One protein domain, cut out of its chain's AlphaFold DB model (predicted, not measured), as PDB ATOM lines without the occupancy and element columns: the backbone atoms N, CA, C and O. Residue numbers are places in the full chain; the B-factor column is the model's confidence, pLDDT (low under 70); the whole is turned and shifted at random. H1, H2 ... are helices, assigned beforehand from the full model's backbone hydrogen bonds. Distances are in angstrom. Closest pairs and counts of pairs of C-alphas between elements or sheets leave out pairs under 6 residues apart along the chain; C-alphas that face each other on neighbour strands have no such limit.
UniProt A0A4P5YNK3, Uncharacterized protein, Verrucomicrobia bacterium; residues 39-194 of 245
ATOM      1  N   THR A  39      92.931  85.122  82.392       97.75
ATOM      2  CA  THR A  39      93.456  86.191  81.530       97.75
ATOM      3  C   THR A  39      94.365  87.139  82.316       97.75
ATOM      4  O   THR A  39      94.347  87.182  83.548       97.75
ATOM      5  N   LEU A  40      95.143  87.951  81.598       97.81
ATOM      6  CA  LEU A  40      96.010  88.954  82.218       97.81
ATOM      7  C   LEU A  40      95.199  89.997  82.992       97.81
ATOM      8  O   LEU A  40      95.624  90.445  84.050       97.81
ATOM      9  N   GLU A  41      94.028  90.352  82.477       98.38
ATOM     10  CA  GLU A  41      93.101  91.300  83.079       98.38
ATOM     11  C   GLU A  41      92.488  90.761  84.367       98.38
ATOM     12  O   GLU A  41      92.457  91.477  85.369       98.38
ATOM     13  N   SER A  42      92.082  89.487  84.371       97.62
ATOM     14  CA  SER A  42      91.562  88.862  85.584       97.62
ATOM     15  C   SER A  42      92.659  88.734  86.652       97.62
ATOM     16  O   SER A  42      92.428  89.051  87.816       97.62
ATOM     17  N   LEU A  43      93.887  88.366  86.260       98.06
ATOM     18  CA  LEU A  43      95.035  88.379  87.177       98.06
ATOM     19  C   LEU A  43      95.314  89.786  87.713       98.06
ATOM     20  O   LEU A  43      95.561  89.952  88.900       98.06
ATOM     21  N   LEU A  44      95.269  90.811  86.862       98.69
ATOM     22  CA  LEU A  44      95.533  92.189  87.269       98.69
ATOM     23  C   LEU A  44      94.491  92.692  88.281       98.69
ATOM     24  O   LEU A  44      94.872  93.322  89.267       98.69
ATOM     25  N   GLY A  45      93.206  92.384  88.072       98.25
ATOM     26  CA  GLY A  45      92.133  92.706  89.019       98.25
ATOM     27  C   GLY A  45      92.339  92.059  90.393       98.25
ATOM     28  O   GLY A  45      92.259  92.748  91.408       98.25
ATOM     29  N   ASP A  46      92.691  90.773  90.420       97.62
ATOM     30  CA  ASP A  46      93.002  90.025  91.650       97.62
ATOM     31  C   ASP A  46      94.277  90.533  92.350       97.62
ATOM     32  O   ASP A  46      94.320  90.751  93.561       97.62
ATOM     33  N   LYS A  47      95.335  90.846  91.594       98.31
ATOM     34  CA  LYS A  47      96.550  91.422  92.188       98.31
ATOM     35  C   LYS A  47      96.301  92.794  92.814       98.31
ATOM     36  O   LYS A  47      96.879  93.093  93.862       98.31
ATOM     37  N   LEU A  48      95.428  93.612  92.221       98.50
ATOM     38  CA  LEU A  48      95.015  94.900  92.790       98.50
ATOM     39  C   LEU A  48      94.308  94.738  94.143       98.50
ATOM     40  O   LEU A  48      94.573  95.534  95.046       98.50
ATOM     41  N   THR A  49      93.467  93.713  94.323       97.56
ATOM     42  CA  THR A  49      92.850  93.415  95.628       97.56
ATOM     43  C   THR A  49      93.871  92.858  96.612       97.56
ATOM     44  O   THR A  49      93.951  93.334  97.744       97.56
ATOM     45  N   ALA A  50      94.726  91.929  96.176       97.12
ATOM     46  CA  ALA A  50      95.757  91.323  97.016       97.12
ATOM     47  C   ALA A  50      96.808  92.330  97.526       97.12
ATOM     48  O   ALA A  50      97.433  92.094  98.561       97.12
ATOM     49  N   PHE A  51      97.018  93.452  96.831       98.12
ATOM     50  CA  PHE A  51      97.980  94.470  97.251       98.12
ATOM     51  C   PHE A  51      97.491  95.344  98.415       98.12
ATOM     52  O   PHE A  51      98.342  95.772  99.184       98.12
ATOM     53  N   ALA A  52      96.182  95.601  98.566       96.44
ATOM     54  CA  ALA A  52      95.603  96.554  99.529       96.44
ATOM     55  C   ALA A  52      95.884  96.157 101.005       96.44
ATOM     56  O   ALA A  52      95.138  95.354 101.579       96.44
ATOM     57  N   PRO A  53      96.957  96.672 101.640       94.50
ATOM     58  CA  PRO A  53      97.591  95.992 102.771       94.50
ATOM     59  C   PRO A  53      96.942  96.219 104.140       94.50
ATOM     60  O   PRO A  53      97.329  95.566 105.114       94.50
ATOM     61  N   THR A  54      96.010  97.165 104.247       94.12
ATOM     62  CA  THR A  54      95.282  97.472 105.488       94.12
ATOM     63  C   THR A  54      93.807  97.069 105.419       94.12
ATOM     64  O   THR A  54      93.082  97.212 106.405       94.12
ATOM     65  N   THR A  55      93.363  96.520 104.282       96.69
ATOM     66  CA  THR A  55      91.976  96.112 104.035       96.69
ATOM     67  C   THR A  55      91.857  94.639 103.625       96.69
ATOM     68  O   THR A  55      91.832  93.761 104.486       96.69
ATOM     69  N   VAL A  56      91.714  94.350 102.331       96.81
ATOM     70  CA  VAL A  56      91.430  93.005 101.804       96.81
ATOM     71  C   VAL A  56      92.693  92.221 101.458       96.81
ATOM     72  O   VAL A  56      92.669  90.998 101.520       96.81
ATOM     73  N   GLY A  57      93.795  92.902 101.158       96.25
ATOM     74  CA  GLY A  57      95.015  92.295 100.644       96.25
ATOM     75  C   GLY A  57      95.901  91.624 101.693       96.25
ATOM     76  O   GLY A  57      95.511  91.372 102.835       96.25
ATOM     77  N   VAL A  58      97.131  91.322 101.278       95.88
ATOM     78  CA  VAL A  58      98.165  90.728 102.130       95.88
ATOM     79  C   VAL A  58      98.561  91.740 103.214       95.88
ATOM     80  O   VAL A  58      98.989  92.848 102.887       95.88
ATOM     81  N   PRO A  59      98.457  91.390 104.508       94.25
ATOM     82  CA  PRO A  59      98.660  92.358 105.574       94.25
ATOM     83  C   PRO A  59     100.143  92.701 105.766       94.25
ATOM     84  O   PRO A  59     101.006  91.826 105.866       94.25
ATOM     85  N   LEU A  60     100.444  93.997 105.908       94.12
ATOM     86  CA  LEU A  60     101.799  94.479 106.225       94.12
ATOM     87  C   LEU A  60     102.250  94.134 107.649       94.12
ATOM     88  O   LEU A  60     103.447  94.168 107.945       94.12
ATOM     89  N   ARG A  61     101.302  93.833 108.540       94.75
ATOM     90  CA  ARG A  61     101.539  93.534 109.954       94.75
ATOM     91  C   ARG A  61     100.766  92.301 110.387       94.75
ATOM     92  O   ARG A  61      99.677  92.028 109.889       94.75
ATOM     93  N   LYS A  62     101.327  91.575 111.344       93.75
ATOM     94  CA  LYS A  62     100.638  90.508 112.070       93.75
ATOM     95  C   LYS A  62      99.632  91.108 113.068       93.75
ATOM     96  O   LYS A  62      99.712  92.304 113.360       93.75
ATOM     97  N   PRO A  63      98.723  90.297 113.643       90.50
ATOM     98  CA  PRO A  63      97.766  90.773 114.646       90.50
ATOM     99  C   PRO A  63      98.403  91.429 115.883       90.50
ATOM    100  O   PRO A  63      97.778  92.276 116.509       90.50
ATOM    101  N   ASP A  64      99.647  91.075 116.220       93.06
ATOM    102  CA  ASP A  64     100.422  91.662 117.324       93.06
ATOM    103  C   ASP A  64     101.119  92.994 116.961       93.06
ATOM    104  O   ASP A  64     101.843  93.562 117.777       93.06
ATOM    105  N   GLY A  65     100.921  93.496 115.738       90.56
ATOM    106  CA  GLY A  65     101.515  94.736 115.236       90.56
ATOM    107  C   GLY A  65     102.940  94.597 114.692       90.56
ATOM    108  O   GLY A  65     103.467  95.564 114.133       90.56
ATOM    109  N   THR A  66     103.566  93.421 114.797       93.69
ATOM    110  CA  THR A  66     104.896  93.174 114.218       93.69
ATOM    111  C   THR A  66     104.829  93.068 112.690       93.69
ATOM    112  O   THR A  66     103.763  92.780 112.138       93.69
ATOM    113  N   PRO A  67     105.942  93.296 111.962       93.81
ATOM    114  CA  PRO A  67     105.964  93.151 110.508       93.81
ATOM    115  C   PRO A  67     105.461  91.776 110.036       93.81
ATOM    116  O   PRO A  67     105.885  90.729 110.536       93.81
ATOM    117  N   GLY A  68     104.555  91.795 109.058       93.06
ATOM    118  CA  GLY A  68     104.053  90.617 108.357       93.06
ATOM    119  C   GLY A  68     104.984  90.179 107.226       93.06
ATOM    120  O   GLY A  68     106.183  90.471 107.217       93.06
ATOM    121  N   GLU A  69     104.427  89.504 106.224       90.44
ATOM    122  CA  GLU A  69     105.166  89.084 105.030       90.44
ATOM    123  C   GLU A  69     105.305  90.237 104.024       90.44
ATOM    124  O   GLU A  69     104.791  90.193 102.909       90.44
ATOM    125  N   VAL A  70     106.030  91.291 104.409       93.50
ATOM    126  CA  VAL A  70     106.168  92.537 103.627       93.50
ATOM    127  C   VAL A  70     106.659  92.317 102.189       93.50
ATOM    128  O   VAL A  70     106.282  93.059 101.288       93.50
ATOM    129  N   MET A  71     107.453  91.268 101.945       94.19
ATOM    130  CA  MET A  71     107.882  90.893 100.593       94.19
ATOM    131  C   MET A  71     106.733  90.318  99.748       94.19
ATOM    132  O   MET A  71     106.716  90.509  98.539       94.19
ATOM    133  N   GLN A  72     105.767  89.614 100.347       94.31
ATOM    134  CA  GLN A  72     104.597  89.121  99.611       94.31
ATOM    135  C   GLN A  72     103.683  90.269  99.182       94.31
ATOM    136  O   GLN A  72     103.147  90.218  98.078       94.31
ATOM    137  N   VAL A  73     103.574  91.328  99.994       95.62
ATOM    138  CA  VAL A  73     102.857  92.563  99.628       95.62
ATOM    139  C   VAL A  73     103.503  93.218  98.405       95.62
ATOM    140  O   VAL A  73     102.828  93.524  97.424       95.62
ATOM    141  N   THR A  74     104.827  93.397  98.418       94.44
ATOM    142  CA  THR A  74     105.536  94.052  97.307       94.44
ATOM    143  C   THR A  74     105.606  93.197  96.047       94.44
ATOM    144  O   THR A  74     105.635  93.759  94.951       94.44
ATOM    145  N   LYS A  75     105.555  91.863  96.167       95.31
ATOM    146  CA  LYS A  75     105.347  90.962  95.022       95.31
ATOM    147  C   LYS A  75     104.015  91.226  94.324       95.31
ATOM    148  O   LYS A  75     104.020  91.309  93.104       95.31
ATOM    149  N   GLN A  76     102.921  91.453  95.064       97.62
ATOM    150  CA  GLN A  76     101.638  91.793  94.429       97.62
ATOM    151  C   GLN A  76     101.760  93.070  93.587       97.62
ATOM    152  O   GLN A  76     101.325  93.097  92.439       97.62
ATOM    153  N   LEU A  77     102.420  94.112  94.111       97.00
ATOM    154  CA  LEU A  77     102.643  95.353  93.361       97.00
ATOM    155  C   LEU A  77     103.578  95.176  92.157       97.00
ATOM    156  O   LEU A  77     103.372  95.803  91.118       97.00
ATOM    157  N   PHE A  78     104.602  94.333  92.283       95.44
ATOM    158  CA  PHE A  78     105.460  93.984  91.157       95.44
ATOM    159  C   PHE A  78     104.659  93.294  90.044       95.44
ATOM    160  O   PHE A  78     104.733  93.727  88.894       95.44
ATOM    161  N   ASP A  79     103.840  92.299  90.396       96.44
ATOM    162  CA  ASP A  79     102.970  91.592  89.453       96.44
ATOM    163  C   ASP A  79     101.992  92.560  88.766       96.44
ATOM    164  O   ASP A  79     101.862  92.513  87.544       96.44
ATOM    165  N   ILE A  80     101.382  93.503  89.503       98.38
ATOM    166  CA  ILE A  80     100.551  94.580  88.924       98.38
ATOM    167  C   ILE A  80     101.339  95.367  87.876       98.38
ATOM    168  O   ILE A  80     100.850  95.592  86.770       98.38
ATOM    169  N   GLY A  81     102.562  95.780  88.212       95.44
ATOM    170  CA  GLY A  81     103.419  96.553  87.321       95.44
ATOM    171  C   GLY A  81     103.759  95.830  86.016       95.44
ATOM    172  O   GLY A  81     103.814  96.481  84.971       95.44
ATOM    173  N   VAL A  82     103.960  94.509  86.079       93.81
ATOM    174  CA  VAL A  82     104.226  93.645  84.917       93.81
ATOM    175  C   VAL A  82     102.954  93.402  84.105       93.81
ATOM    176  O   VAL A  82     102.965  93.559  82.887       93.81
ATOM    177  N   LEU A  83     101.844  93.059  84.760       97.94
ATOM    178  CA  LEU A  83     100.563  92.791  84.099       97.94
ATOM    179  C   LEU A  83     100.003  94.041  83.409       97.94
ATOM    180  O   LEU A  83      99.451  93.939  82.314       97.94
ATOM    181  N   PHE A  84     100.206  95.225  83.995       98.19
ATOM    182  CA  PHE A  84      99.815  96.510  83.408       98.19
ATOM    183  C   PHE A  84     100.358  96.703  81.980       98.19
ATOM    184  O   PHE A  84      99.658  97.242  81.119       98.19
ATOM    185  N   GLU A  85     101.581  96.239  81.702       95.25
ATOM    186  CA  GLU A  85     102.229  96.379  80.387       95.25
ATOM    187  C   GLU A  85     101.549  95.565  79.286       95.25
ATOM    188  O   GLU A  85     101.662  95.900  78.108       95.25
ATOM    189  N   ALA A  86     100.830  94.511  79.663       96.56
ATOM    190  CA  ALA A  86     100.210  93.582  78.728       96.56
ATOM    191  C   ALA A  86      98.673  93.626  78.750       96.56
ATOM    192  O   ALA A  86      98.049  93.176  77.793       96.56
ATOM    193  N   ALA A  87      98.060  94.197  79.791       97.94
ATOM    194  CA  ALA A  87      96.609  94.326  79.913       97.94
ATOM    195  C   ALA A  87      96.006  95.214  78.813       97.94
ATOM    196  O   ALA A  87      96.599  96.200  78.382       97.94
ATOM    197  N   THR A  88      94.808  94.883  78.351       98.00
ATOM    198  CA  THR A  88      94.142  95.623  77.265       98.00
ATOM    199  C   THR A  88      92.682  95.930  77.561       98.00
ATOM    200  O   THR A  88      92.153  96.909  77.036       98.00
ATOM    201  N   ASN A  89      92.041  95.150  78.433       98.12
ATOM    202  CA  ASN A  89      90.621  95.276  78.730       98.12
ATOM    203  C   ASN A  89      90.370  95.707  80.186       98.12
ATOM    204  O   ASN A  89      90.293  94.897  81.108       98.12
ATOM    205  N   PHE A  90      90.192  97.012  80.402       98.44
ATOM    206  CA  PHE A  90      89.931  97.555  81.738       98.44
ATOM    207  C   PHE A  90      88.586  97.116  82.334       98.44
ATOM    208  O   PHE A  90      88.481  96.985  83.551       98.44
ATOM    209  N   ALA A  91      87.562  96.873  81.509       98.19
ATOM    210  CA  ALA A  91      86.258  96.439  82.010       98.19
ATOM    211  C   ALA A  91      86.357  95.078  82.713       98.19
ATOM    212  O   ALA A  91      85.724  94.859  83.742       98.19
ATOM    213  N   GLU A  92      87.204  94.194  82.194       98.19
ATOM    214  CA  GLU A  92      87.470  92.895  82.802       98.19
ATOM    215  C   GLU A  92      88.293  93.015  84.091       98.19
ATOM    216  O   GLU A  92      87.925  92.411  85.094       98.19
ATOM    217  N   VAL A  93      89.319  93.877  84.114       98.62
ATOM    218  CA  VAL A  93      90.056  94.210  85.351       98.62
ATOM    219  C   VAL A  93      89.093  94.692  86.439       98.62
ATOM    220  O   VAL A  93      89.183  94.250  87.583       98.62
ATOM    221  N   ALA A  94      88.161  95.581  86.084       98.38
ATOM    222  CA  ALA A  94      87.169  96.119  87.007       98.38
ATOM    223  C   ALA A  94      86.199  95.046  87.515       98.38
ATOM    224  O   ALA A  94      85.971  94.961  88.719       98.38
ATOM    225  N   ALA A  95      85.683  94.200  86.621       97.69
ATOM    226  CA  ALA A  95      84.786  93.110  86.992       97.69
ATOM    227  C   ALA A  95      85.459  92.121  87.957       97.69
ATOM    228  O   ALA A  95      84.861  91.747  88.968       97.69
ATOM    229  N   THR A  96      86.711  91.734  87.688       98.06
ATOM    230  CA  THR A  96      87.457  90.843  88.584       98.06
ATOM    231  C   THR A  96      87.785  91.521  89.908       98.06
ATOM    232  O   THR A  96      87.557  90.914  90.951       98.06
ATOM    233  N   TYR A  97      88.238  92.781  89.898       98.50
ATOM    234  CA  TYR A  97      88.487  93.533  91.132       98.50
ATOM    235  C   TYR A  97      87.239  93.573  92.020       98.50
ATOM    236  O   TYR A  97      87.321  93.261  93.202       98.50
ATOM    237  N   ASP A  98      86.078  93.917  91.461       97.69
ATOM    238  CA  ASP A  98      84.837  94.055  92.228       97.69
ATOM    239  C   ASP A  98      84.374  92.712  92.816       97.69
ATOM    240  O   ASP A  98      83.943  92.655  93.971       97.69
ATOM    241  N   ALA A  99      84.498  91.622  92.050       96.94
ATOM    242  CA  ALA A  99      84.156  90.280  92.514       96.94
ATOM    243  C   ALA A  99      85.094  89.795  93.633       96.94
ATOM    244  O   ALA A  99      84.619  89.336  94.676       96.94
ATOM    245  N   VAL A 100      86.410  89.933  93.437       97.56
ATOM    246  CA  VAL A 100      87.422  89.497  94.411       97.56
ATOM    247  C   VAL A 100      87.366  90.365  95.666       97.56
ATOM    248  O   VAL A 100      87.336  89.838  96.773       97.56
ATOM    249  N   GLN A 101      87.264  91.690  95.526       97.81
ATOM    250  CA  GLN A 101      87.195  92.614  96.661       97.81
ATOM    251  C   GLN A 101      85.986  92.313  97.540       97.81
ATOM    252  O   GLN A 101      86.116  92.288  98.765       97.81
ATOM    253  N   LYS A 102      84.820  92.067  96.926       96.81
ATOM    254  CA  LYS A 102      83.605  91.717  97.658       96.81
ATOM    255  C   LYS A 102      83.805  90.434  98.458       96.81
ATOM    256  O   LYS A 102      83.486  90.422  99.644       96.81
ATOM    257  N   LEU A 103      84.350  89.393  97.828       96.00
ATOM    258  CA  LEU A 103      84.604  88.126  98.498       96.00
ATOM    259  C   LEU A 103      85.598  88.285  99.656       96.00
ATOM    260  O   LEU A 103      85.302  87.900 100.785       96.00
ATOM    261  N   GLU A 104      86.765  88.864  99.389       95.94
ATOM    262  CA  GLU A 104      87.823  89.022 100.389       95.94
ATOM    263  C   GLU A 104      87.358  89.879 101.567       95.94
ATOM    264  O   GLU A 104      87.684  89.603 102.722       95.94
ATOM    265  N   SER A 105      86.527  90.890 101.304       97.19
ATOM    266  CA  SER A 105      85.916  91.707 102.349       97.19
ATOM    267  C   SER A 105      85.047  90.882 103.306       97.19
ATOM    268  O   SER A 105      85.100  91.112 104.515       97.19
ATOM    269  N   GLU A 106      84.312  89.874 102.819       95.69
ATOM    270  CA  GLU A 106      83.492  88.990 103.667       95.69
ATOM    271  C   GLU A 106      84.333  88.201 104.682       95.69
ATOM    272  O   GLU A 106      83.862  87.939 105.793       95.69
ATOM    273  N   TYR A 107      85.581  87.874 104.334       92.81
ATOM    274  CA  TYR A 107      86.524  87.181 105.216       92.81
ATOM    275  C   TYR A 107      87.211  88.093 106.235       92.81
ATOM    276  O   TYR A 107      87.831  87.607 107.188       92.81
ATOM    277  N   ARG A 108      87.121  89.418 106.074       93.75
ATOM    278  CA  ARG A 108      87.720  90.376 107.008       93.75
ATOM    279  C   ARG A 108      86.716  90.756 108.102       93.75
ATOM    280  O   ARG A 108      85.600  91.159 107.785       93.75
ATOM    281  N   PRO A 109      87.115  90.772 109.389       93.12
ATOM    282  CA  PRO A 109      86.237  91.228 110.472       93.12
ATOM    283  C   PRO A 109      85.677  92.641 110.258       93.12
ATOM    284  O   PRO A 109      84.522  92.907 110.575       93.12
ATOM    285  N   ALA A 110      86.488  93.537 109.685       94.44
ATOM    286  CA  ALA A 110      86.114  94.921 109.413       94.44
ATOM    287  C   ALA A 110      85.206  95.095 108.184       94.44
ATOM    288  O   ALA A 110      84.666  96.184 108.004       94.44
ATOM    289  N   LYS A 111      85.063  94.059 107.339       97.00
ATOM    290  CA  LYS A 111      84.301  94.085 106.079       97.00
ATOM    291  C   LYS A 111      84.519  95.382 105.284       97.00
ATOM    292  O   LYS A 111      83.571  96.141 105.066       97.00
ATOM    293  N   PRO A 112      85.778  95.694 104.913       97.69
ATOM    294  CA  PRO A 112      86.122  96.960 104.281       97.69
ATOM    295  C   PRO A 112      85.304  97.182 103.004       97.69
ATOM    296  O   PRO A 112      85.102  96.270 102.197       97.69
ATOM    297  N   SER A 113      84.843  98.416 102.811       98.12
ATOM    298  CA  SER A 113      84.149  98.785 101.582       98.12
ATOM    299  C   SER A 113      85.108  98.768 100.391       98.12
ATOM    300  O   SER A 113      86.319  98.944 100.540       98.12
ATOM    301  N   ARG A 114      84.546  98.637  99.187       97.56
ATOM    302  CA  ARG A 114      85.285  98.793  97.929       97.56
ATOM    303  C   ARG A 114      86.111 100.079  97.903       97.56
ATOM    304  O   ARG A 114      87.280 100.066  97.537       97.56
ATOM    305  N   GLU A 115      85.516 101.191  98.328       97.50
ATOM    306  CA  GLU A 115      86.198 102.484  98.385       97.50
ATOM    307  C   GLU A 115      87.349 102.496  99.400       97.50
ATOM    308  O   GLU A 115      88.409 103.046  99.103       97.50
ATOM    309  N   ALA A 116      87.181 101.857 100.562       98.06
ATOM    310  CA  ALA A 116      88.258 101.722 101.536       98.06
ATOM    311  C   ALA A 116      89.443 100.942 100.950       98.06
ATOM    312  O   ALA A 116      90.577 101.390 101.084       98.06
ATOM    313  N   SER A 117      89.190  99.839 100.238       98.44
ATOM    314  CA  SER A 117      90.241  99.037  99.596       98.44
ATOM    315  C   SER A 117      90.953  99.764  98.453       98.44
ATOM    316  O   SER A 117      92.175  99.696  98.346       98.44
ATOM    317  N   LEU A 118      90.223 100.520  97.630       98.31
ATOM    318  CA  LEU A 118      90.826 101.366  96.595       98.31
ATOM    319  C   LEU A 118      91.692 102.473  97.224       98.31
ATOM    320  O   LEU A 118      92.813 102.733  96.784       98.31
ATOM    321  N   ASN A 119      91.205 103.119  98.287       96.81
ATOM    322  CA  ASN A 119      91.968 104.149  98.991       96.81
ATOM    323  C   ASN A 119      93.217 103.577  99.670       96.81
ATOM    324  O   ASN A 119      94.264 104.215  99.622       96.81
ATOM    325  N   ASP A 120      93.130 102.381 100.240       97.44
ATOM    326  CA  ASP A 120      94.253 101.656 100.834       97.44
ATOM    327  C   ASP A 120      95.378 101.414  99.812       97.44
ATOM    328  O   ASP A 120      96.526 101.815 100.033       97.44
ATOM    329  N   THR A 121      95.040 100.905  98.621       98.06
ATOM    330  CA  THR A 121      96.000 100.788  97.511       98.06
ATOM    331  C   THR A 121      96.621 102.139  97.136       98.06
ATOM    332  O   THR A 121      97.840 102.222  96.956       98.06
ATOM    333  N   LEU A 122      95.824 103.211  97.037       96.88
ATOM    334  CA  LEU A 122      96.338 104.553  96.726       96.88
ATOM    335  C   LEU A 122      97.313 105.057  97.795       96.88
ATOM    336  O   LEU A 122      98.370 105.583  97.442       96.88
ATOM    337  N   GLN A 123      96.998 104.877  99.082       95.69
ATOM    338  CA  GLN A 123      97.881 105.284 100.179       95.69
ATOM    339  C   GLN A 123      99.204 104.512 100.149       95.69
ATOM    340  O   GLN A 123     100.268 105.124 100.261       95.69
ATOM    341  N   ALA A 124      99.166 103.198  99.910       96.19
ATOM    342  CA  ALA A 124     100.375 102.388  99.766       96.19
ATOM    343  C   ALA A 124     101.233 102.828  98.558       96.19
ATOM    344  O   ALA A 124     102.461 102.907  98.653       96.19
ATOM    345  N   CYS A 125     100.605 103.189  97.433       97.12
ATOM    346  CA  CYS A 125     101.317 103.708  96.258       97.12
ATOM    347  C   CYS A 125     101.948 105.089  96.512       97.12
ATOM    348  O   CYS A 125     103.080 105.345  96.085       97.12
ATOM    349  N   LEU A 126     101.249 105.981  97.224       95.50
ATOM    350  CA  LEU A 126     101.784 107.287  97.623       95.50
ATOM    351  C   LEU A 126     102.977 107.129  98.574       95.50
ATOM    352  O   LEU A 126     104.009 107.768  98.361       95.50
ATOM    353  N   ALA A 127     102.881 106.211  99.542       93.94
ATOM    354  CA  ALA A 127     103.955 105.874 100.477       93.94
ATOM    355  C   ALA A 127     105.252 105.443  99.766       93.94
ATOM    356  O   ALA A 127     106.352 105.817 100.176       93.94
ATOM    357  N   LEU A 128     105.123 104.683  98.676       93.25
ATOM    358  CA  LEU A 128     106.241 104.249  97.829       93.25
ATOM    359  C   LEU A 128     106.779 105.350  96.909       93.25
ATOM    360  O   LEU A 128     107.941 105.310  96.499       93.25
ATOM    361  N   THR A 129     105.943 106.330  96.573       93.31
ATOM    362  CA  THR A 129     106.328 107.460  95.720       93.31
ATOM    363  C   THR A 129     107.092 108.521  96.511       93.31
ATOM    364  O   THR A 129     108.079 109.079  96.007       93.31
ATOM    365  N   ALA A 130     106.670 108.760  97.755       88.31
ATOM    366  CA  ALA A 130     107.267 109.720  98.673       88.31
ATOM    367  C   ALA A 130     108.771 109.471  98.870       88.31
ATOM    368  O   ALA A 130     109.237 108.345  99.052       88.31
ATOM    369  N   SER A 131     109.562 110.544  98.834       72.00
ATOM    370  CA  SER A 131     111.026 110.448  98.970       72.00
ATOM    371  C   SER A 131     111.686 111.491  99.838       72.00
ATOM    372  O   SER A 131     112.860 111.337 100.162       72.00
ATOM    373  N   LYS A 132     110.978 112.563 100.187       72.69
ATOM    374  CA  LYS A 132     111.487 113.549 101.136       72.69
ATOM    375  C   LYS A 132     110.925 113.210 102.507       72.69
ATOM    376  O   LYS A 132     109.755 112.860 102.614       72.69
ATOM    377  N   ASN A 133     111.738 113.354 103.552       62.50
ATOM    378  CA  ASN A 133     111.366 112.977 104.922       62.50
ATOM    379  C   ASN A 133     110.026 113.581 105.376       62.50
ATOM    380  O   ASN A 133     109.267 112.919 106.074       62.50
ATOM    381  N   ARG A 134     109.713 114.809 104.940       65.62
ATOM    382  CA  ARG A 134     108.437 115.472 105.245       65.62
ATOM    383  C   ARG A 134     107.231 114.757 104.632       65.62
ATOM    384  O   ARG A 134     106.221 114.620 105.306       65.62
ATOM    385  N   ASP A 135     107.353 114.297 103.391       76.00
ATOM    386  CA  ASP A 135     106.272 113.609 102.679       76.00
ATOM    387  C   ASP A 135     106.123 112.180 103.215       76.00
ATOM    388  O   ASP A 135     105.017 111.710 103.448       76.00
ATOM    389  N   VAL A 136     107.246 111.508 103.499       73.88
ATOM    390  CA  VAL A 136     107.271 110.148 104.063       73.88
ATOM    391  C   VAL A 136     106.621 110.096 105.451       73.88
ATOM    392  O   VAL A 136     105.973 109.106 105.771       73.88
ATOM    393  N   ALA A 137     106.732 111.157 106.258       79.81
ATOM    394  CA  ALA A 137     106.105 111.220 107.581       79.81
ATOM    395  C   ALA A 137     104.566 111.123 107.543       79.81
ATOM    396  O   ALA A 137     103.963 110.726 108.537       79.81
ATOM    397  N   ALA A 138     103.935 111.440 106.406       86.44
ATOM    398  CA  ALA A 138     102.496 111.258 106.209       86.44
ATOM    399  C   ALA A 138     102.099 109.790 105.957       86.44
ATOM    400  O   ALA A 138     100.916 109.461 106.009       86.44
ATOM    401  N   TYR A 139     103.072 108.908 105.700       90.31
ATOM    402  CA  TYR A 139     102.859 107.518 105.303       90.31
ATOM    403  C   TYR A 139     103.605 106.554 106.244       90.31
ATOM    404  O   TYR A 139     104.720 106.120 105.933       90.31
ATOM    405  N   PRO A 140     103.005 106.166 107.385       88.00
ATOM    406  CA  PRO A 140     103.674 105.338 108.398       88.00
ATOM    407  C   PRO A 140     104.078 103.941 107.896       88.00
ATOM    408  O   PRO A 140     104.964 103.311 108.471       88.00
ATOM    409  N   ASP A 141     103.467 103.470 106.808       90.56
ATOM    410  CA  ASP A 141     103.743 102.168 106.195       90.56
ATOM    411  C   ASP A 141     104.876 102.193 105.164       90.56
ATOM    412  O   ASP A 141     105.362 101.136 104.750       90.56
ATOM    413  N   ALA A 142     105.356 103.383 104.785       92.12
ATOM    414  CA  ALA A 142     106.430 103.532 103.809       92.12
ATOM    415  C   ALA A 142     107.699 102.730 104.166       92.12
ATOM    416  O   ALA A 142     108.246 102.094 103.262       92.12
ATOM    417  N   PRO A 143     108.174 102.676 105.433       92.00
ATOM    418  CA  PRO A 143     109.349 101.877 105.783       92.00
ATOM    419  C   PRO A 143     109.166 100.374 105.529       92.00
ATOM    420  O   PRO A 143     110.078  99.736 105.007       92.00
ATOM    421  N   LEU A 144     107.991  99.811 105.840       94.50
ATOM    422  CA  LEU A 144     107.707  98.384 105.634       94.50
ATOM    423  C   LEU A 144     107.616  98.033 104.148       94.50
ATOM    424  O   LEU A 144     108.168  97.025 103.710       94.50
ATOM    425  N   LEU A 145     106.965  98.889 103.360       94.12
ATOM    426  CA  LEU A 145     106.878  98.721 101.910       94.12
ATOM    427  C   LEU A 145     108.262  98.836 101.249       94.12
ATOM    428  O   LEU A 145     108.601  98.044 100.369       94.12
ATOM    429  N   GLN A 146     109.096  99.780 101.699       91.06
ATOM    430  CA  GLN A 146     110.475  99.913 101.218       91.06
ATOM    431  C   GLN A 146     111.320  98.679 101.565       91.06
ATOM    432  O   GLN A 146     112.036  98.189 100.690       91.06
ATOM    433  N   ASP A 147     111.209  98.148 102.785       91.69
ATOM    434  CA  ASP A 147     111.870  96.900 103.200       91.69
ATOM    435  C   ASP A 147     111.421  95.706 102.343       91.69
ATOM    436  O   ASP A 147     112.255  94.971 101.811       91.69
ATOM    437  N   GLY A 148     110.115  95.569 102.093       93.12
ATOM    438  CA  GLY A 148     109.580  94.542 101.196       93.12
ATOM    439  C   GLY A 148     110.214  94.576  99.801       93.12
ATOM    440  O   GLY A 148     110.548  93.526  99.250       93.12
ATOM    441  N   PHE A 149     110.441  95.764  99.231       90.25
ATOM    442  CA  PHE A 149     111.125  95.897  97.941       90.25
ATOM    443  C   PHE A 149     112.626  95.625  98.028       90.25
ATOM    444  O   PHE A 149     113.173  95.026  97.102       90.25
ATOM    445  N   GLN A 150     113.296  96.014  99.119       88.56
ATOM    446  CA  GLN A 150     114.709  95.667  99.310       88.56
ATOM    447  C   GLN A 150     114.916  94.153  99.356       88.56
ATOM    448  O   GLN A 150     115.827  93.649  98.703       88.56
ATOM    449  N   ARG A 151     114.037  93.417 100.046       90.56
ATOM    450  CA  ARG A 151     114.078  91.947 100.084       90.56
ATOM    451  C   ARG A 151     113.770  91.334  98.721       90.56
ATOM    452  O   ARG A 151     114.480  90.435  98.284       90.56
ATOM    453  N   LEU A 152     112.760  91.860  98.021       89.38
ATOM    454  CA  LEU A 152     112.362  91.362  96.704       89.38
ATOM    455  C   LEU A 152     113.492  91.461  95.668       89.38
ATOM    456  O   LEU A 152     113.629  90.559  94.847       89.38
ATOM    457  N   ARG A 153     114.335  92.504  95.722       83.50
ATOM    458  CA  ARG A 153     115.425  92.733  94.750       83.50
ATOM    459  C   ARG A 153     116.345  91.530  94.548       83.50
ATOM    460  O   ARG A 153     116.706  91.256  93.411       83.50
ATOM    461  N   GLY A 154     116.687  90.799  95.610       80.25
ATOM    462  CA  GLY A 154     117.551  89.614  95.516       80.25
ATOM    463  C   GLY A 154     116.922  88.432  94.766       80.25
ATOM    464  O   GLY A 154     117.630  87.512  94.371       80.25
ATOM    465  N   HIS A 155     115.604  88.461  94.554       83.56
ATOM    466  CA  HIS A 155     114.844  87.414  93.872       83.56
ATOM    467  C   HIS A 155     114.473  87.773  92.428       83.56
ATOM    468  O   HIS A 155     113.932  86.931  91.713       83.56
ATOM    469  N   LEU A 156     114.726  89.011  91.995       82.25
ATOM    470  CA  LEU A 156     114.391  89.466  90.650       82.25
ATOM    471  C   LEU A 156     115.572  89.256  89.707       82.25
ATOM    472  O   LEU A 156     116.696  89.657  89.988       82.25
ATOM    473  N   THR A 157     115.297  88.692  88.536       73.44
ATOM    474  CA  THR A 157     116.274  88.558  87.447       73.44
ATOM    475  C   THR A 157     116.315  89.788  86.535       73.44
ATOM    476  O   THR A 157     117.085  89.805  85.580       73.44
ATOM    477  N   TRP A 158     115.507  90.822  86.817       70.12
ATOM    478  CA  TRP A 158     115.425  92.058  86.032       70.12
ATOM    479  C   TRP A 158     116.511  93.061  86.470       70.12
ATOM    480  O   TRP A 158     116.368  93.691  87.523       70.12
ATOM    481  N   PRO A 159     117.556  93.315  85.650       63.53
ATOM    482  CA  PRO A 159     118.682  94.173  86.040       63.53
ATOM    483  C   PRO A 159     118.282  95.627  86.348       63.53
ATOM    484  O   PRO A 159     118.797  96.234  87.285       63.53
ATOM    485  N   GLY A 160     117.318  96.176  85.602       66.31
ATOM    486  CA  GLY A 160     116.806  97.538  85.788       66.31
ATOM    487  C   GLY A 160     116.114  97.786  87.134       66.31
ATOM    488  O   GLY A 160     116.109  98.919  87.603       66.31
ATOM    489  N   PHE A 161     115.583  96.751  87.798       70.25
ATOM    490  CA  PHE A 161     114.883  96.905  89.080       70.25
ATOM    491  C   PHE A 161     115.837  97.072  90.281       70.25
ATOM    492  O   PHE A 161     115.468  97.627  91.320       70.25
ATOM    493  N   ALA A 162     117.086  96.616  90.149       59.72
ATOM    494  CA  ALA A 162     118.070  96.636  91.230       59.72
ATOM    495  C   ALA A 162     118.762  98.003  91.405       59.72
ATOM    496  O   ALA A 162     119.190  98.337  92.511       59.72
ATOM    497  N   ALA A 163     118.855  98.802  90.337       61.25
ATOM    498  CA  ALA A 163     119.761  99.950  90.274       61.25
ATOM    499  C   ALA A 163     119.213 101.254  90.889       61.25
ATOM    500  O   ALA A 163     119.997 102.117  91.280       61.25
ATOM    501  N   SER A 164     117.891 101.429  91.001       72.19
ATOM    502  CA  SER A 164     117.303 102.684  91.501       72.19
ATOM    503  C   SER A 164     115.943 102.480  92.185       72.19
ATOM    504  O   SER A 164     115.422 101.367  92.273       72.19
ATOM    505  N   ARG A 165     115.378 103.561  92.742       75.06
ATOM    506  CA  ARG A 165     114.003 103.583  93.288       75.06
ATOM    507  C   ARG A 165     112.943 103.843  92.210       75.06
ATOM    508  O   ARG A 165     111.753 103.752  92.495       75.06
ATOM    509  N   GLU A 166     113.352 104.212  90.999       85.62
ATOM    510  CA  GLU A 166     112.440 104.639  89.936       85.62
ATOM    511  C   GLU A 166     111.497 103.517  89.485       85.62
ATOM    512  O   GLU A 166     110.297 103.784  89.456       85.62
ATOM    513  N   PRO A 167     111.948 102.264  89.268       89.31
ATOM    514  CA  PRO A 167     111.050 101.171  88.904       89.31
ATOM    515  C   PRO A 167     109.919 100.967  89.916       89.31
ATOM    516  O   PRO A 167     108.769 100.795  89.526       89.31
ATOM    517  N   THR A 168     110.220 101.069  91.216       91.31
ATOM    518  CA  THR A 168     109.217 100.974  92.288       91.31
ATOM    519  C   THR A 168     108.176 102.091  92.199       91.31
ATOM    520  O   THR A 168     106.984 101.832  92.355       91.31
ATOM    521  N   ARG A 169     108.597 103.329  91.911       93.75
ATOM    522  CA  ARG A 169     107.661 104.447  91.710       93.75
ATOM    523  C   ARG A 169     106.799 104.260  90.471       93.75
ATOM    524  O   ARG A 169     105.619 104.583  90.514       93.75
ATOM    525  N   THR A 170     107.376 103.740  89.391       95.62
ATOM    526  CA  THR A 170     106.653 103.481  88.144       95.62
ATOM    527  C   THR A 170     105.538 102.465  88.362       95.62
ATOM    528  O   THR A 170     104.386 102.755  88.046       95.62
ATOM    529  N   ILE A 171     105.833 101.312  88.972       95.94
ATOM    530  CA  ILE A 171     104.803 100.291  89.231       95.94
ATOM    531  C   ILE A 171     103.751 100.769  90.244       95.94
ATOM    532  O   ILE A 171     102.570 100.483  90.067       95.94
ATOM    533  N   ALA A 172     104.144 101.570  91.245       97.19
ATOM    534  CA  ALA A 172     103.206 102.208  92.169       97.19
ATOM    535  C   ALA A 172     102.265 103.183  91.442       97.19
ATOM    536  O   ALA A 172     101.058 103.157  91.660       97.19
ATOM    537  N   ALA A 173     102.790 104.010  90.536       97.94
ATOM    538  CA  ALA A 173     101.983 104.954  89.769       97.94
ATOM    539  C   ALA A 173     101.034 104.248  88.778       97.94
ATOM    540  O   ALA A 173      99.889 104.670  88.619       97.94
ATOM    541  N   ARG A 174     101.473 103.139  88.163       98.44
ATOM    542  CA  ARG A 174     100.627 102.275  87.317       98.44
ATOM    543  C   ARG A 174      99.466 101.660  88.107       98.44
ATOM    544  O   ARG A 174      98.325 101.711  87.658       98.44
ATOM    545  N   ALA A 175      99.725 101.137  89.306       98.62
ATOM    546  CA  ALA A 175      98.661 100.646  90.185       98.62
ATOM    547  C   ALA A 175      97.702 101.779  90.594       98.62
ATOM    548  O   ALA A 175      96.481 101.626  90.522       98.62
ATOM    549  N   ALA A 176      98.251 102.942  90.956       98.25
ATOM    550  CA  ALA A 176      97.472 104.101  91.374       98.25
ATOM    551  C   ALA A 176      96.526 104.618  90.281       98.25
ATOM    552  O   ALA A 176      95.378 104.934  90.588       98.25
ATOM    553  N   VAL A 177      96.960 104.680  89.014       98.44
ATOM    554  CA  VAL A 177      96.086 105.148  87.926       98.44
ATOM    555  C   VAL A 177      94.926 104.186  87.675       98.44
ATOM    556  O   VAL A 177      93.794 104.641  87.529       98.44
ATOM    557  N   LEU A 178      95.156 102.868  87.722       98.62
ATOM    558  CA  LEU A 178      94.072 101.888  87.580       98.62
ATOM    559  C   LEU A 178      93.045 102.022  88.705       98.62
ATOM    560  O   LEU A 178      91.846 102.086  88.449       98.62
ATOM    561  N   VAL A 179      93.511 102.128  89.948       98.12
ATOM    562  CA  VAL A 179      92.641 102.271  91.120       98.12
ATOM    563  C   VAL A 179      91.898 103.605  91.130       98.12
ATOM    564  O   VAL A 179      90.731 103.647  91.516       98.12
ATOM    565  N   ALA A 180      92.517 104.688  90.655       97.81
ATOM    566  CA  ALA A 180      91.835 105.968  90.480       97.81
ATOM    567  C   ALA A 180      90.694 105.865  89.454       97.81
ATOM    568  O   ALA A 180      89.591 106.342  89.717       97.81
ATOM    569  N   HIS A 181      90.915 105.171  88.335       98.25
ATOM    570  CA  HIS A 181      89.874 104.886  87.345       98.25
ATOM    571  C   HIS A 181      88.747 104.005  87.913       98.25
ATOM    572  O   HIS A 181      87.570 104.331  87.743       98.25
ATOM    573  N   LEU A 182      89.086 102.946  88.663       98.06
ATOM    574  CA  LEU A 182      88.109 102.085  89.347       98.06
ATOM    575  C   LEU A 182      87.261 102.866  90.356       98.06
ATOM    576  O   LEU A 182      86.053 102.641  90.462       98.06
ATOM    577  N   ARG A 183      87.888 103.784  91.095       96.44
ATOM    578  CA  ARG A 183      87.233 104.635  92.092       96.44
ATOM    579  C   ARG A 183      86.341 105.698  91.452       96.44
ATOM    580  O   ARG A 183      85.264 105.967  91.972       96.44
ATOM    581  N   ALA A 184      86.767 106.277  90.331       96.00
ATOM    582  CA  ALA A 184      85.993 107.269  89.588       96.00
ATOM    583  C   ALA A 184      84.864 106.653  88.740       96.00
ATOM    584  O   ALA A 184      83.995 107.384  88.271       96.00
ATOM    585  N   GLY A 185      84.880 105.333  88.518       95.62
ATOM    586  CA  GLY A 185      83.938 104.658  87.621       95.62
ATOM    587  C   GLY A 185      84.153 105.025  86.148       95.62
ATOM    588  O   GLY A 185      83.206 105.016  85.367       95.62
ATOM    589  N   VAL A 186      85.385 105.384  85.769       96.19
ATOM    590  CA  VAL A 186      85.740 105.816  84.409       96.19
ATOM    591  C   VAL A 186      86.668 104.777  83.776       96.19
ATOM    592  O   VAL A 186      87.693 104.459  84.380       96.19
ATOM    593  N   PRO A 187      86.391 104.271  82.560       96.94
ATOM    594  CA  PRO A 187      87.268 103.308  81.897       96.94
ATOM    595  C   PRO A 187      88.696 103.831  81.674       96.94
ATOM    596  O   PRO A 187      88.887 104.992  81.307       96.94
ATOM    597  N   PHE A 188      89.700 102.972  81.862       97.88
ATOM    598  CA  PHE A 188      91.077 103.240  81.438       97.88
ATOM    599  C   PHE A 188      91.325 102.649  80.045       97.88
ATOM    600  O   PHE A 188      91.274 101.435  79.860       97.88
ATOM    601  N   ASP A 189      91.612 103.501  79.064       97.50
ATOM    602  CA  ASP A 189      92.037 103.069  77.731       97.50
ATOM    603  C   ASP A 189      93.546 102.764  77.713       97.50
ATOM    604  O   ASP A 189      94.377 103.671  77.647       97.50
ATOM    605  N   PHE A 190      93.907 101.479  77.760       97.12
ATOM    606  CA  PHE A 190      95.306 101.041  77.722       97.12
ATOM    607  C   PHE A 190      96.027 101.407  76.418       97.12
ATOM    608  O   PHE A 190      97.237 101.638  76.447       97.12
ATOM    609  N   ALA A 191      95.321 101.467  75.287       94.62
ATOM    610  CA  ALA A 191      95.930 101.772  73.997       94.62
ATOM    611  C   ALA A 191      96.273 103.263  73.888       94.62
ATOM    612  O   ALA A 191      97.364 103.615  73.442       94.62
ATOM    613  N   ALA A 192      95.372 104.136  74.343       94.62
ATOM    614  CA  ALA A 192      95.568 105.583  74.269       94.62
ATOM    615  C   ALA A 192      96.421 106.149  75.415       94.62
ATOM    616  O   ALA A 192      97.035 107.209  75.270       94.62
ATOM    617  N   HIS A 193      96.423 105.499  76.583       95.44
ATOM    618  CA  HIS A 193      96.909 106.124  77.814       95.44
ATOM    619  C   HIS A 193      98.168 105.509  78.409       95.44
ATOM    620  O   HIS A 193      98.600 105.981  79.462       95.44
ATOM    621  N   ARG A 194      98.818 104.555  77.743       95.81
ATOM    622  CA  ARG A 194     100.178 104.154  78.119       95.81
ATOM    623  C   ARG A 194     101.183 105.280  77.886       95.81
ATOM    624  O   ARG A 194     101.124 106.023  76.904       95.81
TER     625      ARG A 194
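AT A GLANCE: This is residues 39 to 194 of the 245 residues of an uncharacterized protein of Verrucomicrobia bacterium (UniProt A0A4P5YNK3). This is a two-layer pile of crossed helices: H3, H1 and H2 lie side by side in one layer, and the antiparallel pair H4 and H8 crosses them to make the other. H6 closes one end, bridging H2 and H4, while the short H5, H7 and H9 sit at the margins. The printed part has 156 residues with nine named helices, H1 to H9 in order, and no named strand; the class is all helix. It is compact, with a radius of gyration of the C-alphas of 14.8 A, and rounded, spanning 38 by 35 by 30 A.

IN THESE COORDINATES: Find C-alpha 40 at (96.010, 88.954, 82.218); from there H1 runs through residues 40 to 51, 16.1 A. Past residues 52 to 69 comes H2, residues 70 to 84, 21.6 A. H3 follows as residues 90 to 107, 25.9 A, and H4 as residues 114 to 129, 22.9 A, beginning at C-alpha 114, (85.285, 98.793, 97.929). Next come H5, residues 133 to 136, H6, residues 142 to 153, 16.7 A, and H7, residues 159 to 162. H8, the longest, fills residues 166 to 184, 26.6 A, and H9, residues 190 to 193, ends at C-alpha 193, (96.909, 106.124, 77.814).

HOW THE PARTS SIT: Start at the hub, H4, which touches H1, H3, H6 and H8. H4 and H8 touch at a shallow tilt of 23 degrees, opposite ways, closest at the C-alphas of Cys 125 and Ala 172, 4.7 A. H1 and H2 form a helical hairpin at a shallow tilt of 28 degrees, closest at the C-alphas of Phe 51 and Gln 76, 5.3 A. H1 touches H3 at the C-alphas of Gly 45 and Tyr 97, 4.3 A, the same way at 37 degrees, only just steep. Residues 170 to 175 of H8 touch H2, about perpendicular at 74 degrees; the closest C-alphas are Gly 81 and Ile 171, 4.4 A. H6 touches residues 70 to 75 of H2, closest at the C-alphas of Met 71 and Gly 148, 4.1 A. H7 and H8 only just touch, with 3 pairs of C-alphas within 8 A, and only at the corner. H5 and H9 touch no helix. Every O i to N i+4 pair is within hydrogen-bond range in H1, H2, H4, H6 and H8, and 13 of 14 in H3; H5, H7 and H9 are too short for such a pair.

THE WHOLE: The C-alphas farthest apart, those of Asp 64 and Ala 192, are 45.5 A apart. The printed part has no cut, and the link from H1 to H2, 18 residues, is long. Residues 155 to 160 stand free. The mean pLDDT of the printed part is 92.6; look for values under 70 at residues 133 to 134, 159 to 160 and 162 to 163.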